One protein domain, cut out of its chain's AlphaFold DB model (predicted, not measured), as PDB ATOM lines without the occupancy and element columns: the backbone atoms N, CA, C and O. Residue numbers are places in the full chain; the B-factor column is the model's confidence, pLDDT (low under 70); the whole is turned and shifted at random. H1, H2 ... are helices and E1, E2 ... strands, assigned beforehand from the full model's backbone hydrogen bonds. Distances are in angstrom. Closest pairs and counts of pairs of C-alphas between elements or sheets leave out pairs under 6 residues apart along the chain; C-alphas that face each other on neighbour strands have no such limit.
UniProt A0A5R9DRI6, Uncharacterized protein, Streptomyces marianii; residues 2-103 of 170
ATOM      1  N   ASN A   2      13.998   4.125 -11.678       59.00
ATOM      2  CA  ASN A   2      13.676   4.892 -10.470       59.00
ATOM      3  C   ASN A   2      12.251   4.542 -10.025       59.00
ATOM      4  O   ASN A   2      11.289   4.977 -10.648       59.00
ATOM      5  N   VAL A   3      12.105   3.725  -8.979       58.69
ATOM      6  CA  VAL A   3      10.782   3.373  -8.441       58.69
ATOM      7  C   VAL A   3      10.231   4.583  -7.671       58.69
ATOM      8  O   VAL A   3      10.924   5.049  -6.754       58.69
ATOM      9  N   PRO A   4       9.037   5.112  -8.007       62.22
ATOM     10  CA  PRO A   4       8.449   6.260  -7.314       62.22
ATOM     11  C   PRO A   4       8.200   5.931  -5.840       62.22
ATOM     12  O   PRO A   4       7.908   4.782  -5.501       62.22
ATOM     13  N   LEU A   5       8.350   6.922  -4.955       61.94
ATOM     14  CA  LEU A   5       8.093   6.727  -3.530       61.94
ATOM     15  C   LEU A   5       6.595   6.444  -3.320       61.94
ATOM     16  O   LEU A   5       5.767   6.988  -4.052       61.94
ATOM     17  N   PRO A   6       6.200   5.615  -2.342       67.50
ATOM     18  CA  PRO A   6       4.792   5.502  -2.004       67.50
ATOM     19  C   PRO A   6       4.348   6.833  -1.397       67.50
ATOM     20  O   PRO A   6       4.794   7.173  -0.305       67.50
ATOM     21  N   THR A   7       3.423   7.546  -2.040       62.53
ATOM     22  CA  THR A   7       2.831   8.804  -1.527       62.53
ATOM     23  C   THR A   7       2.239   8.627  -0.119       62.53
ATOM     24  O   THR A   7       2.186   9.537   0.708       62.53
ATOM     25  N   ALA A   8       1.825   7.396   0.197       68.31
ATOM     26  CA  ALA A   8       1.354   7.006   1.517       68.31
ATOM     27  C   ALA A   8       2.432   7.064   2.613       68.31
ATOM     28  O   ALA A   8       2.063   7.155   3.776       68.31
ATOM     29  N   LEU A   9       3.723   6.969   2.275       75.56
ATOM     30  CA  LEU A   9       4.805   7.117   3.245       75.56
ATOM     31  C   LEU A   9       5.108   8.588   3.521       75.56
ATOM     32  O   LEU A   9       5.125   8.925   4.697       75.56
ATOM     33  N   GLU A  10       5.273   9.431   2.490       75.25
ATOM     34  CA  GLU A  10       5.488  10.898   2.603       75.25
ATOM     35  C   GLU A  10       4.479  11.532   3.559       75.25
ATOM     36  O   GLU A  10       4.848  11.982   4.642       75.25
ATOM     37  N   SER A  11       3.192  11.365   3.252       83.19
ATOM     38  CA  SER A  11       2.095  11.836   4.108       83.19
ATOM     39  C   SER A  11       2.123  11.305   5.549       83.19
ATOM     40  O   SER A  11       1.605  11.961   6.448       83.19
ATOM     41  N   LEU A  12       2.700  10.124   5.804       85.12
ATOM     42  CA  LEU A  12       2.805   9.570   7.157       85.12
ATOM     43  C   LEU A  12       3.934  10.204   7.959       85.12
ATOM     44  O   LEU A  12       3.768  10.392   9.161       85.12
ATOM     45  N   GLY A  13       5.070  10.509   7.332       83.44
ATOM     46  CA  GLY A  13       6.135  11.218   8.032       83.44
ATOM     47  C   GLY A  13       5.738  12.653   8.350       83.44
ATOM     48  O   GLY A  13       5.935  13.070   9.484       83.44
ATOM     49  N   ASP A  14       5.058  13.346   7.433       86.69
ATOM     50  CA  ASP A  14       4.543  14.697   7.697       86.69
ATOM     51  C   ASP A  14       3.573  14.705   8.886       86.69
ATOM     52  O   ASP A  14       3.693  15.526   9.793       86.69
ATOM     53  N   GLN A  15       2.656  13.732   8.946       87.38
ATOM     54  CA  GLN A  15       1.749  13.582  10.088       87.38
ATOM     55  C   GLN A  15       2.493  13.266  11.391       87.38
ATOM     56  O   GLN A  15       2.144  13.791  12.446       87.38
ATOM     57  N   MET A  16       3.533  12.429  11.346       85.00
ATOM     58  CA  MET A  16       4.382  12.185  12.513       85.00
ATOM     59  C   MET A  16       5.033  13.487  13.000       85.00
ATOM     60  O   MET A  16       4.937  13.800  14.186       85.00
ATOM     61  N   SER A  17       5.628  14.276  12.107       86.25
ATOM     62  CA  SER A  17       6.245  15.558  12.462       86.25
ATOM     63  C   SER A  17       5.225  16.554  13.027       86.25
ATOM     64  O   SER A  17       5.475  17.139  14.079       86.25
ATOM     65  N   GLN A  18       4.039  16.673  12.418       90.62
ATOM     66  CA  GLN A  18       2.938  17.520  12.908       90.62
ATOM     67  C   GLN A  18       2.491  17.153  14.329       90.62
ATOM     68  O   GLN A  18       2.130  18.021  15.121       90.62
ATOM     69  N   HIS A  19       2.555  15.870  14.681       89.06
ATOM     70  CA  HIS A  19       2.251  15.383  16.024       89.06
ATOM     71  C   HIS A  19       3.491  15.302  16.935       89.06
ATOM     72  O   HIS A  19       3.470  14.598  17.948       89.06
ATOM     73  N   GLY A  20       4.577  16.011  16.617       83.19
ATOM     74  CA  GLY A  20       5.753  16.141  17.483       83.19
ATOM     75  C   GLY A  20       6.562  14.851  17.646       83.19
ATOM     76  O   GLY A  20       7.141  14.609  18.707       83.19
ATOM     77  N   TRP A  21       6.557  13.980  16.637       82.56
ATOM     78  CA  TRP A  21       7.456  12.830  16.576       82.56
ATOM     79  C   TRP A  21       8.770  13.222  15.897       82.56
ATOM     80  O   TRP A  21       8.771  13.915  14.882       82.56
ATOM     81  N   ASN A  22       9.885  12.687  16.391       75.19
ATOM     82  CA  ASN A  22      11.157  12.738  15.680       75.19
ATOM     83  C   ASN A  22      11.128  11.705  14.552       75.19
ATOM     84  O   ASN A  22      11.032  10.496  14.796       75.19
ATOM     85  N   THR A  23      11.174  12.184  13.316       75.56
ATOM     86  CA  THR A  23      11.022  11.361  12.117       75.56
ATOM     87  C   THR A  23      12.358  11.078  11.452       75.56
ATOM     88  O   THR A  23      13.160  11.983  11.244       75.56
ATOM     89  N   ALA A  24      12.567   9.826  11.055       73.31
ATOM     90  CA  ALA A  24      13.718   9.387  10.283       73.31
ATOM     91  C   ALA A  24      13.261   8.610   9.047       73.31
ATOM     92  O   ALA A  24      12.282   7.857   9.087       73.31
ATOM     93  N   TRP A  25      14.004   8.767   7.958       74.50
ATOM     94  CA  TRP A  25      13.667   8.221   6.651       74.50
ATOM     95  C   TRP A  25      14.782   7.334   6.119       74.50
ATOM     96  O   TRP A  25      15.961   7.612   6.308       74.50
ATOM     97  N   MET A  26      14.406   6.271   5.414       74.19
ATOM     98  CA  MET A  26      15.334   5.415   4.681       74.19
ATOM     99  C   MET A  26      14.710   5.018   3.349       74.19
ATOM    100  O   MET A  26      13.572   4.549   3.292       74.19
ATOM    101  N   ARG A  27      15.485   5.130   2.270       76.06
ATOM    102  CA  ARG A  27      15.086   4.680   0.936       76.06
ATOM    103  C   ARG A  27      16.213   3.884   0.297       76.06
ATOM    104  O   ARG A  27      17.350   4.335   0.256       76.06
ATOM    105  N   LYS A  28      15.878   2.710  -0.229       78.19
ATOM    106  CA  LYS A  28      16.757   1.851  -1.031       78.19
ATOM    107  C   LYS A  28      16.015   1.396  -2.280       78.19
ATOM    108  O   LYS A  28      14.816   1.631  -2.434       78.19
ATOM    109  N   HIS A  29      16.720   0.751  -3.202       76.69
ATOM    110  CA  HIS A  29      16.092   0.242  -4.415       76.69
ATOM    111  C   HIS A  29      14.979  -0.767  -4.072       76.69
ATOM    112  O   HIS A  29      15.252  -1.841  -3.541       76.69
ATOM    113  N   GLY A  30      13.721  -0.399  -4.340       78.31
ATOM    114  CA  GLY A  30      12.545  -1.224  -4.043       78.31
ATOM    115  C   GLY A  30      12.162  -1.319  -2.560       78.31
ATOM    116  O   GLY A  30      11.290  -2.115  -2.216       78.31
ATOM    117  N   GLU A  31      12.761  -0.520  -1.675       79.19
ATOM    118  CA  GLU A  31      12.411  -0.471  -0.252       79.19
ATOM    119  C   GLU A  31      12.347   0.976   0.242       79.19
ATOM    120  O   GLU A  31      13.210   1.797  -0.054       79.19
ATOM    121  N   ALA A  32      11.329   1.291   1.033       80.31
ATOM    122  CA  ALA A  32      11.192   2.578   1.695       80.31
ATOM    123  C   ALA A  32      10.783   2.364   3.149       80.31
ATOM    124  O   ALA A  32      10.077   1.409   3.488       80.31
ATOM    125  N   ARG A  33      11.230   3.255   4.024       81.31
ATOM    126  CA  ARG A  33      10.867   3.244   5.429       81.31
ATOM    127  C   ARG A  33      10.777   4.663   5.966       81.31
ATOM    128  O   ARG A  33      11.666   5.468   5.713       81.31
ATOM    129  N   VAL A  34       9.744   4.909   6.759       79.56
ATOM    130  CA  VAL A  34       9.695   6.030   7.697       79.56
ATOM    131  C   VAL A  34       9.569   5.471   9.098       79.56
ATOM    132  O   VAL A  34       8.873   4.478   9.333       79.56
ATOM    133  N   GLU A  35      10.271   6.080  10.033       78.88
ATOM    134  CA  GLU A  35      10.165   5.741  11.433       78.88
ATOM    135  C   GLU A  35       9.946   7.007  12.264       78.88
ATOM    136  O   GLU A  35      10.615   8.013  12.061       78.88
ATOM    137  N   GLY A  36       9.071   6.945  13.262       72.25
ATOM    138  CA  GLY A  36       8.837   8.013  14.238       72.25
ATOM    139  C   GLY A  36       9.257   7.564  15.633       72.25
ATOM    140  O   GLY A  36       9.098   6.390  15.967       72.25
ATOM    141  N   SER A  37       9.788   8.464  16.451       77.69
ATOM    142  CA  SER A  37      10.009   8.228  17.883       77.69
ATOM    143  C   SER A  37       9.577   9.426  18.719       77.69
ATOM    144  O   SER A  37       9.703  10.568  18.286       77.69
ATOM    145  N   ARG A  38       9.081   9.160  19.929       66.00
ATOM    146  CA  ARG A  38       8.711  10.180  20.917       66.00
ATOM    147  C   ARG A  38       9.554  10.061  22.183       66.00
ATOM    148  O   ARG A  38      10.009   8.978  22.564       66.00
ATOM    149  N   LYS A  39       9.715  11.189  22.881       59.50
ATOM    150  CA  LYS A  39      10.255  11.222  24.247       59.50
ATOM    151  C   LYS A  39       9.363  10.345  25.144       59.50
ATOM    152  O   LYS A  39       8.148  10.486  25.106       59.50
ATOM    153  N   GLY A  40       9.958   9.411  25.886       55.53
ATOM    154  CA  GLY A  40       9.232   8.362  26.630       55.53
ATOM    155  C   GLY A  40       9.332   6.962  26.004       55.53
ATOM    156  O   GLY A  40       9.040   5.971  26.656       55.53
ATOM    157  N   GLY A  41       9.845   6.843  24.773       58.41
ATOM    158  CA  GLY A  41      10.233   5.547  24.200       58.41
ATOM    159  C   GLY A  41       9.187   4.878  23.309       58.41
ATOM    160  O   GLY A  41       9.451   3.786  22.808       58.41
ATOM    161  N   ALA A  42       8.055   5.537  23.050       71.12
ATOM    162  CA  ALA A  42       7.136   5.115  22.000       71.12
ATOM    163  C   ALA A  42       7.774   5.302  20.614       71.12
ATOM    164  O   ALA A  42       8.475   6.289  20.358       71.12
ATOM    165  N   ALA A  43       7.514   4.361  19.705       76.44
ATOM    166  CA  ALA A  43       8.022   4.413  18.342       76.44
ATOM    167  C   ALA A  43       7.028   3.849  17.323       76.44
ATOM    168  O   ALA A  43       6.240   2.942  17.593       76.44
ATOM    169  N   VAL A  44       7.123   4.383  16.112       79.50
ATOM    170  CA  VAL A  44       6.370   3.969  14.936       79.50
ATOM    171  C   VAL A  44       7.350   3.584  13.838       79.50
ATOM    172  O   VAL A  44       8.386   4.220  13.660       79.50
ATOM    173  N   MET A  45       7.022   2.548  13.074       83.19
ATOM    174  CA  MET A  45       7.771   2.160  11.888       83.19
ATOM    175  C   MET A  45       6.812   1.792  10.766       83.19
ATOM    176  O   MET A  45       5.907   0.974  10.929       83.19
ATOM    177  N   VAL A  46       7.049   2.362   9.595       85.00
ATOM    178  CA  VAL A  46       6.304   2.068   8.379       85.00
ATOM    179  C   VAL A  46       7.296   1.620   7.332       85.00
ATOM    180  O   VAL A  46       8.209   2.356   6.982       85.00
ATOM    181  N   THR A  47       7.130   0.405   6.831       83.31
ATOM    182  CA  THR A  47       7.998  -0.161   5.794       83.31
ATOM    183  C   THR A  47       7.182  -0.399   4.541       83.31
ATOM    184  O   THR A  47       6.145  -1.057   4.629       83.31
ATOM    185  N   ALA A  48       7.666   0.031   3.386       84.25
ATOM    186  CA  ALA A  48       7.151  -0.378   2.093       84.25
ATOM    187  C   ALA A  48       8.215  -1.145   1.315       84.25
ATOM    188  O   ALA A  48       9.389  -0.779   1.309       84.25
ATOM    189  N   ARG A  49       7.795  -2.219   0.651       85.81
ATOM    190  CA  ARG A  49       8.632  -2.977  -0.277       85.81
ATOM    191  C   ARG A  49       7.920  -3.083  -1.611       85.81
ATOM    192  O   ARG A  49       6.756  -3.474  -1.645       85.81
ATOM    193  N   TYR A  50       8.611  -2.725  -2.679       82.75
ATOM    194  CA  TYR A  50       8.110  -2.824  -4.035       82.75
ATOM    195  C   TYR A  50       8.265  -4.258  -4.536       82.75
ATOM    196  O   TYR A  50       9.324  -4.872  -4.382       82.75
ATOM    197  N   THR A  51       7.214  -4.793  -5.145       80.94
ATOM    198  CA  THR A  51       7.266  -6.028  -5.926       80.94
ATOM    199  C   THR A  51       6.662  -5.767  -7.302       80.94
ATOM    200  O   THR A  51       5.709  -5.003  -7.426       80.94
ATOM    201  N   LEU A  52       7.205  -6.412  -8.339       79.50
ATOM    202  CA  LEU A  52       6.710  -6.245  -9.713       79.50
ATOM    203  C   LEU A  52       5.232  -6.645  -9.850       79.50
ATOM    204  O   LEU A  52       4.497  -6.022 -10.600       79.50
ATOM    205  N   GLU A  53       4.788  -7.637  -9.076       80.81
ATOM    206  CA  GLU A  53       3.419  -8.161  -9.130       80.81
ATOM    207  C   GLU A  53       2.381  -7.318  -8.375       80.81
ATOM    208  O   GLU A  53       1.210  -7.321  -8.737       80.81
ATOM    209  N   LYS A  54       2.767  -6.660  -7.272       76.06
ATOM    210  CA  LYS A  54       1.810  -6.051  -6.320       76.06
ATOM    211  C   LYS A  54       2.067  -4.568  -6.067       76.06
ATOM    212  O   LYS A  54       1.412  -3.975  -5.213       76.06
ATOM    213  N   GLY A  55       3.034  -3.978  -6.767       84.44
ATOM    214  CA  GLY A  55       3.508  -2.632  -6.486       84.44
ATOM    215  C   GLY A  55       4.061  -2.526  -5.064       84.44
ATOM    216  O   GLY A  55       4.762  -3.413  -4.573       84.44
ATOM    217  N   TRP A  56       3.759  -1.428  -4.377       82.88
ATOM    218  CA  TRP A  56       4.234  -1.194  -3.016       82.88
ATOM    219  C   TRP A  56       3.396  -1.925  -1.964       82.88
ATOM    220  O   TRP A  56       2.236  -1.602  -1.721       82.88
ATOM    221  N   ALA A  57       4.025  -2.858  -1.252       86.12
ATOM    222  CA  ALA A  57       3.453  -3.505  -0.081       86.12
ATOM    223  C   ALA A  57       3.895  -2.794   1.206       86.12
ATOM    224  O   ALA A  57       5.032  -2.960   1.658       86.12
ATOM    225  N   THR A  58       2.976  -2.051   1.821       87.31
ATOM    226  CA  THR A  58       3.233  -1.285   3.051       87.31
ATOM    227  C   THR A  58       2.825  -2.051   4.310       87.31
ATOM    228  O   THR A  58       1.823  -2.770   4.352       87.31
ATOM    229  N   ARG A  59       3.616  -1.911   5.374       85.88
ATOM    230  CA  ARG A  59       3.361  -2.481   6.700       85.88
ATOM    231  C   ARG A  59       3.597  -1.425   7.768       85.88
ATOM    232  O   ARG A  59       4.548  -0.658   7.666       85.88
ATOM    233  N   PHE A  60       2.744  -1.445   8.785       88.44
ATOM    234  CA  PHE A  60       2.699  -0.462   9.860       88.44
ATOM    235  C   PHE A  60       2.959  -1.151  11.191       88.44
ATOM    236  O   PHE A  60       2.384  -2.210  11.472       88.44
ATOM    237  N   TYR A  61       3.830  -0.555  11.988       84.06
ATOM    238  CA  TYR A  61       4.296  -1.103  13.243       84.06
ATOM    239  C   TYR A  61       4.325  -0.020  14.312       84.06
ATOM    240  O   TYR A  61       4.735   1.106  14.035       84.06
ATOM    241  N   VAL A  62       3.936  -0.383  15.530       83.12
ATOM    242  CA  VAL A  62       4.000   0.488  16.708       83.12
ATOM    243  C   VAL A  62       4.612  -0.246  17.889       83.12
ATOM    244  O   VAL A  62       4.500  -1.472  18.002       83.12
ATOM    245  N   ILE A  63       5.223   0.517  18.779       77.88
ATOM    246  CA  ILE A  63       5.543   0.119  20.142       77.88
ATOM    247  C   ILE A  63       5.215   1.305  21.055       77.88
ATOM    248  O   ILE A  63       5.598   2.440  20.765       77.88
ATOM    249  N   GLY A  64       4.432   1.048  22.103       69.12
ATOM    250  CA  GLY A  64       4.050   2.041  23.108       69.12
ATOM    251  C   GLY A  64       5.205   2.450  24.016       69.12
ATOM    252  O   GLY A  64       6.337   1.987  23.852       69.12
ATOM    253  N   SER A  65       4.911   3.327  24.979       64.56
ATOM    254  CA  SER A  65       5.890   3.713  25.996       64.56
ATOM    255  C   SER A  65       6.266   2.514  26.866       64.56
ATOM    256  O   SER A  65       5.450   1.628  27.136       64.56
ATOM    257  N   VAL A  66       7.503   2.520  27.362       55.41
ATOM    258  CA  VAL A  66       7.944   1.568  28.389       55.41
ATOM    259  C   VAL A  66       7.135   1.755  29.674       55.41
ATOM    260  O   VAL A  66       6.854   0.773  30.358       55.41
ATOM    261  N   ASP A  67       6.717   2.990  29.961       57.38
ATOM    262  CA  ASP A  67       5.904   3.328  31.135       57.38
ATOM    263  C   ASP A  67       4.514   2.675  31.071       57.38
ATOM    264  O   ASP A  67       3.949   2.309  32.096       57.38
ATOM    265  N   ASP A  68       4.014   2.423  29.857       62.25
ATOM    266  CA  ASP A  68       2.758   1.710  29.601       62.25
ATOM    267  C   ASP A  68       2.956   0.177  29.537       62.25
ATOM    268  O   ASP A  68       2.075  -0.563  29.098       62.25
ATOM    269  N   GLY A  69       4.140  -0.323  29.914       56.72
ATOM    270  CA  GLY A  69       4.457  -1.754  29.960       56.72
ATOM    271  C   GLY A  69       4.697  -2.409  28.595       56.72
ATOM    272  O   GLY A  69       4.773  -3.640  28.501       56.72
ATOM    273  N   TRP A  70       4.838  -1.627  27.522       62.19
ATOM    274  CA  TRP A  70       5.079  -2.178  26.191       62.19
ATOM    275  C   TRP A  70       6.491  -2.754  26.073       62.19
ATOM    276  O   TRP A  70       7.493  -2.099  26.352       62.19
ATOM    277  N   THR A  71       6.575  -4.001  25.608       61.31
ATOM    278  CA  THR A  71       7.855  -4.713  25.420       61.31
ATOM    279  C   THR A  71       8.056  -5.237  24.003       61.31
ATOM    280  O   THR A  71       9.150  -5.688  23.661       61.31
ATOM    281  N   ASP A  72       7.020  -5.162  23.166       62.41
ATOM    282  CA  ASP A  72       6.975  -5.809  21.863       62.41
ATOM    283  C   ASP A  72       6.422  -4.872  20.789       62.41
ATOM    284  O   ASP A  72       5.519  -4.073  21.036       62.41
ATOM    285  N   TRP A  73       6.911  -5.042  19.560       73.75
ATOM    286  CA  TRP A  73       6.297  -4.425  18.391       73.75
ATOM    287  C   TRP A  73       4.970  -5.104  18.046       73.75
ATOM    288  O   TRP A  73       4.869  -6.335  17.952       73.75
ATOM    289  N   ALA A  74       3.978  -4.280  17.741       81.25
ATOM    290  CA  ALA A  74       2.705  -4.685  17.180       81.25
ATOM    291  C   ALA A  74       2.619  -4.265  15.714       81.25
ATOM    292  O   ALA A  74       2.963  -3.141  15.360       81.25
ATOM    293  N   ARG A  75       2.127  -5.157  14.850       86.81
ATOM    294  CA  ARG A  75       1.703  -4.802  13.495       86.81
ATOM    295  C   ARG A  75       0.247  -4.362  13.543       86.81
ATOM    296  O   ARG A  75      -0.592  -5.101  14.057       86.81
ATOM    297  N   VAL A  76      -0.040  -3.212  12.952       91.88
ATOM    298  CA  VAL A  76      -1.362  -2.573  12.997       91.88
ATOM    299  C   VAL A  76      -1.871  -2.226  11.600       91.88
ATOM    300  O   VAL A  76      -1.144  -2.372  10.606       91.88
ATOM    301  N   ARG A  77      -3.141  -1.817  11.500       93.88
ATOM    302  CA  ARG A  77      -3.694  -1.240  10.269       93.88
ATOM    303  C   ARG A  77      -3.248   0.215  10.133       93.88
ATOM    304  O   ARG A  77      -2.781   0.824  11.090       93.88
ATOM    305  N   ARG A  78      -3.404   0.779   8.930       92.44
ATOM    306  CA  ARG A  78      -3.073   2.191   8.682       92.44
ATOM    307  C   ARG A  78      -3.891   3.122   9.581       92.44
ATOM    308  O   ARG A  78      -3.309   4.010  10.179       92.44
ATOM    309  N   SER A  79      -5.199   2.894   9.698       93.06
ATOM    310  CA  SER A  79      -6.103   3.674  10.561       93.06
ATOM    311  C   SER A  79      -5.610   3.739  12.007       93.06
ATOM    312  O   SER A  79      -5.497   4.818  12.577       93.06
ATOM    313  N   ASP A  80      -5.240   2.587  12.564       94.88
ATOM    314  CA  ASP A  80      -4.818   2.472  13.960       94.88
ATOM    315  C   ASP A  80      -3.460   3.152  14.169       94.88
ATOM    316  O   ASP A  80      -3.220   3.746  15.215       94.88
ATOM    317  N   LEU A  81      -2.580   3.104  13.157       93.25
ATOM    318  CA  LEU A  81      -1.327   3.852  13.160       93.25
ATOM    319  C   LEU A  81      -1.576   5.361  13.227       93.25
ATOM    320  O   LEU A  81      -0.921   6.037  14.009       93.25
ATOM    321  N   LEU A  82      -2.497   5.884  12.415       94.06
ATOM    322  CA  LEU A  82      -2.811   7.315  12.402       94.06
ATOM    323  C   LEU A  82      -3.358   7.776  13.750       94.06
ATOM    324  O   LEU A  82      -2.894   8.772  14.301       94.06
ATOM    325  N   HIS A  83      -4.277   6.996  14.321       93.94
ATOM    326  CA  HIS A  83      -4.782   7.250  15.665       93.94
ATOM    327  C   HIS A  83      -3.652   7.223  16.706       93.94
ATOM    328  O   HIS A  83      -3.580   8.102  17.563       93.94
ATOM    329  N   PHE A  84      -2.726   6.265  16.598       93.38
ATOM    330  CA  PHE A  84      -1.569   6.162  17.484       93.38
ATOM    331  C   PHE A  84      -0.596   7.336  17.342       93.38
ATOM    332  O   PHE A  84      -0.102   7.839  18.345       93.38
ATOM    333  N   ILE A  85      -0.340   7.815  16.123       92.56
ATOM    334  CA  ILE A  85       0.492   9.000  15.880       92.56
ATOM    335  C   ILE A  85      -0.119  10.225  16.575       92.56
ATOM    336  O   ILE A  85       0.601  10.967  17.243       92.56
ATOM    337  N   ALA A  86      -1.437  10.400  16.472       94.25
ATOM    338  CA  ALA A  86      -2.133  11.538  17.063       94.25
ATOM    339  C   ALA A  86      -2.227  11.464  18.599       94.25
ATOM    340  O   ALA A  86      -2.048  12.471  19.282       94.25
ATOM    341  N   THR A  87      -2.498  10.279  19.155       92.38
ATOM    342  CA  THR A  87      -2.900  10.121  20.569       92.38
ATOM    343  C   THR A  87      -1.873   9.408  21.447       92.38
ATOM    344  O   THR A  87      -2.016   9.390  22.668       92.38
ATOM    345  N   ASN A  88      -0.846   8.800  20.849       86.19
ATOM    346  CA  ASN A  88       0.082   7.869  21.499       86.19
ATOM    347  C   ASN A  88      -0.602   6.645  22.142       86.19
ATOM    348  O   ASN A  88      -0.035   5.998  23.022       86.19
ATOM    349  N   ARG A  89      -1.829   6.321  21.723       90.12
ATOM    350  CA  ARG A  89      -2.592   5.155  22.181       90.12
ATOM    351  C   ARG A  89      -3.191   4.439  20.984       90.12
ATOM    352  O   ARG A  89      -3.460   5.050  19.956       90.12
ATOM    353  N   LEU A  90      -3.348   3.121  21.081       90.62
ATOM    354  CA  LEU A  90      -4.138   2.401  20.085       90.62
ATOM    355  C   LEU A  90      -5.625   2.603  20.389       90.62
ATOM    356  O   LEU A  90      -5.982   2.671  21.568       90.62
ATOM    357  N   PRO A  91      -6.484   2.668  19.357       92.44
ATOM    358  CA  PRO A  91      -7.918   2.684  19.587       92.44
ATOM    359  C   PRO A  91      -8.348   1.365  20.249       92.44
ATOM    360  O   PRO A  91      -7.696   0.332  20.075       92.44
ATOM    361  N   VAL A  92      -9.425   1.396  21.034       91.19
ATOM    362  CA  VAL A  92      -9.857   0.267  21.886       91.19
ATOM    363  C   VAL A  92     -10.170  -0.980  21.053       91.19
ATOM    364  O   VAL A  92      -9.893  -2.106  21.458       91.19
ATOM    365  N   GLU A  93     -10.700  -0.776  19.854       92.25
ATOM    366  CA  GLU A  93     -11.053  -1.802  18.882       92.25
ATOM    367  C   GLU A  93      -9.868  -2.307  18.042       92.25
ATOM    368  O   GLU A  93     -10.040  -3.215  17.217       92.25
ATOM    369  N   ALA A  94      -8.667  -1.741  18.223       89.88
ATOM    370  CA  ALA A  94      -7.483  -2.182  17.501       89.88
ATOM    371  C   ALA A  94      -7.225  -3.668  17.760       89.88
ATOM    372  O   ALA A  94      -7.238  -4.151  18.893       89.88
ATOM    373  N   LYS A  95      -6.897  -4.400  16.694       91.56
ATOM    374  CA  LYS A  95      -6.469  -5.805  16.770       91.56
ATOM    375  C   LYS A  95      -4.986  -5.908  16.403       91.56
ATOM    376  O   LYS A  95      -4.666  -6.393  15.312       91.56
ATOM    377  N   PRO A  96      -4.067  -5.409  17.258       86.56
ATOM    378  CA  PRO A  96      -2.642  -5.449  16.977       86.56
ATOM    379  C   PRO A  96      -2.171  -6.896  16.863       86.56
ATOM    380  O   PRO A  96      -2.342  -7.708  17.772       86.56
ATOM    381  N   ARG A  97      -1.517  -7.229  15.750       85.81
ATOM    382  CA  ARG A  97      -0.873  -8.532  15.610       85.81
ATOM    383  C   ARG A  97       0.527  -8.444  16.185       85.81
ATOM    384  O   ARG A  97       1.380  -7.765  15.609       85.81
ATOM    385  N   LYS A  98       0.791  -9.178  17.264       77.38
ATOM    386  CA  LYS A  98       2.144  -9.312  17.813       77.38
ATOM    387  C   LYS A  98       3.123  -9.715  16.705       77.38
ATOM    388  O   LYS A  98       2.859 -10.639  15.930       77.38
ATOM    389  N   VAL A  99       4.234  -8.991  16.589       63.53
ATOM    390  CA  VAL A  99       5.277  -9.314  15.611       63.53
ATOM    391  C   VAL A  99       6.226 -10.336  16.239       63.53
ATOM    392  O   VAL A  99       6.898 -10.000  17.212       63.53
ATOM    393  N   PRO A 100       6.308 -11.576  15.714       50.97
ATOM    394  CA  PRO A 100       7.215 -12.579  16.259       50.97
ATOM    395  C   PRO A 100       8.683 -12.141  16.130       50.97
ATOM    396  O   PRO A 100       9.111 -11.584  15.117       50.97
ATOM    397  N   HIS A 101       9.457 -12.398  17.184       48.59
ATOM    398  CA  HIS A 101      10.736 -11.750  17.499       48.59
ATOM    399  C   HIS A 101      11.967 -12.305  16.766       48.59
ATOM    400  O   HIS A 101      13.068 -12.313  17.316       48.59
ATOM    401  N   SER A 102      11.850 -12.725  15.507       40.69
ATOM    402  CA  SER A 102      12.980 -13.326  14.770       40.69
ATOM    403  C   SER A 102      14.113 -12.346  14.401       40.69
ATOM    404  O   SER A 102      15.049 -12.715  13.696       40.69
ATOM    405  N   LYS A 103      14.069 -11.093  14.882       37.66
ATOM    406  CA  LYS A 103      15.042 -10.034  14.565       37.66
ATOM    407  C   LYS A 103      15.756  -9.416  15.776       37.66
ATOM    408  O   LYS A 103      16.280  -8.311  15.640       37.66
TER     409      LYS A 103
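What this domain is: This is residues 2 to 103 of the 170 residues of an uncharacterized protein of Streptomyces marianii (UniProt A0A5R9DRI6). Picture a twisted antiparallel sheet of five strands, E1 to E5, with two helices over one face: H1 over the E1 and E2 side, H2 over E4. E1 to E4 are the long strands of the sheet, E5 is a short strand at its edge, and residues 88 to 103, a long stretch after H2 with no named element, come back beside E5, where residues 97 to 98 pair with residues 74 to 75. The 102 printed residues hold two named helices and five named strands, in the order H1 E1 E2 E3 E4 E5 H2; the sheet's order is E1 - E2 - E3 - E4 - E5, and the class is mixed, helices and strands. The whole is compact, with a radius of gyration of the C-alphas of 13.6 A and spans of 42 by 29 by 25 A.

How they stand to each other: Begin with the sheet, a meander, each strand the antiparallel neighbour of the one before: E1, residues 22 to 28, E2, 31 to 37, E3, 43 to 51, E4, 55 to 63, and E5, 74 to 76. From edge to edge the strands' lines turn by 79 degrees. In the hairpin of E1 and E2, look at N 24 and O 35, 2.8 A apart and within hydrogen-bond range. For E2 and E3, take N 34 and O 46, 3.0 A; for E3 and E4, N 47 and O 59, 2.9 A; for E4 and E5, N 62 and O 74, 2.9 A. Residues 74 to 75 of E5 also pair, antiparallel, with residues 97 to 98. H1, residues 7 to 18, is on the sheet at a height of 8.7 A and runs along the strands, at 14 degrees to E2 on the local plane; its closest C-alphas to E2 are those of Gly 13 and Val 34, 6.3 A. H2, residues 78 to 87, is on the same face at a height of 9.4 A, slantwise to the strands, at 35 degrees to E4 on the local plane; the closest C-alphas of H2 and E4 are those of Arg 78 and Phe 60, 6.5 A. H1 and H2 only just touch, with 3 pairs of C-alphas within 8 A, and only at their ends; the closest are Met 16 and Ile 85, 6.1 A. Every O i to N i+4 pair is within hydrogen-bond range in H2, and 7 of 8 in H1.

Where its parts are: Find C-alpha 7 at (2.831, 8.804, -1.527), where H1 begins its 16.9 A. E1 spans 20.7 A, E2 20.3 A, E3 26.4 A; E4 runs 26.8 A from C-alpha 55 at (3.508, -2.632, -6.486). After E5, H2 covers 14.3 A to C-alpha 87 at (-2.900, 10.121, 20.569).

The domain as a whole: The C-alphas farthest apart are those of Asn 2 and Asp 67, 42.4 A. The printed part has no cut, and no link is long. Mean pLDDT of the printed part is 77.9; residues 2 to 8, 38 to 41, 64 to 72 and 99 to 103 are under 70.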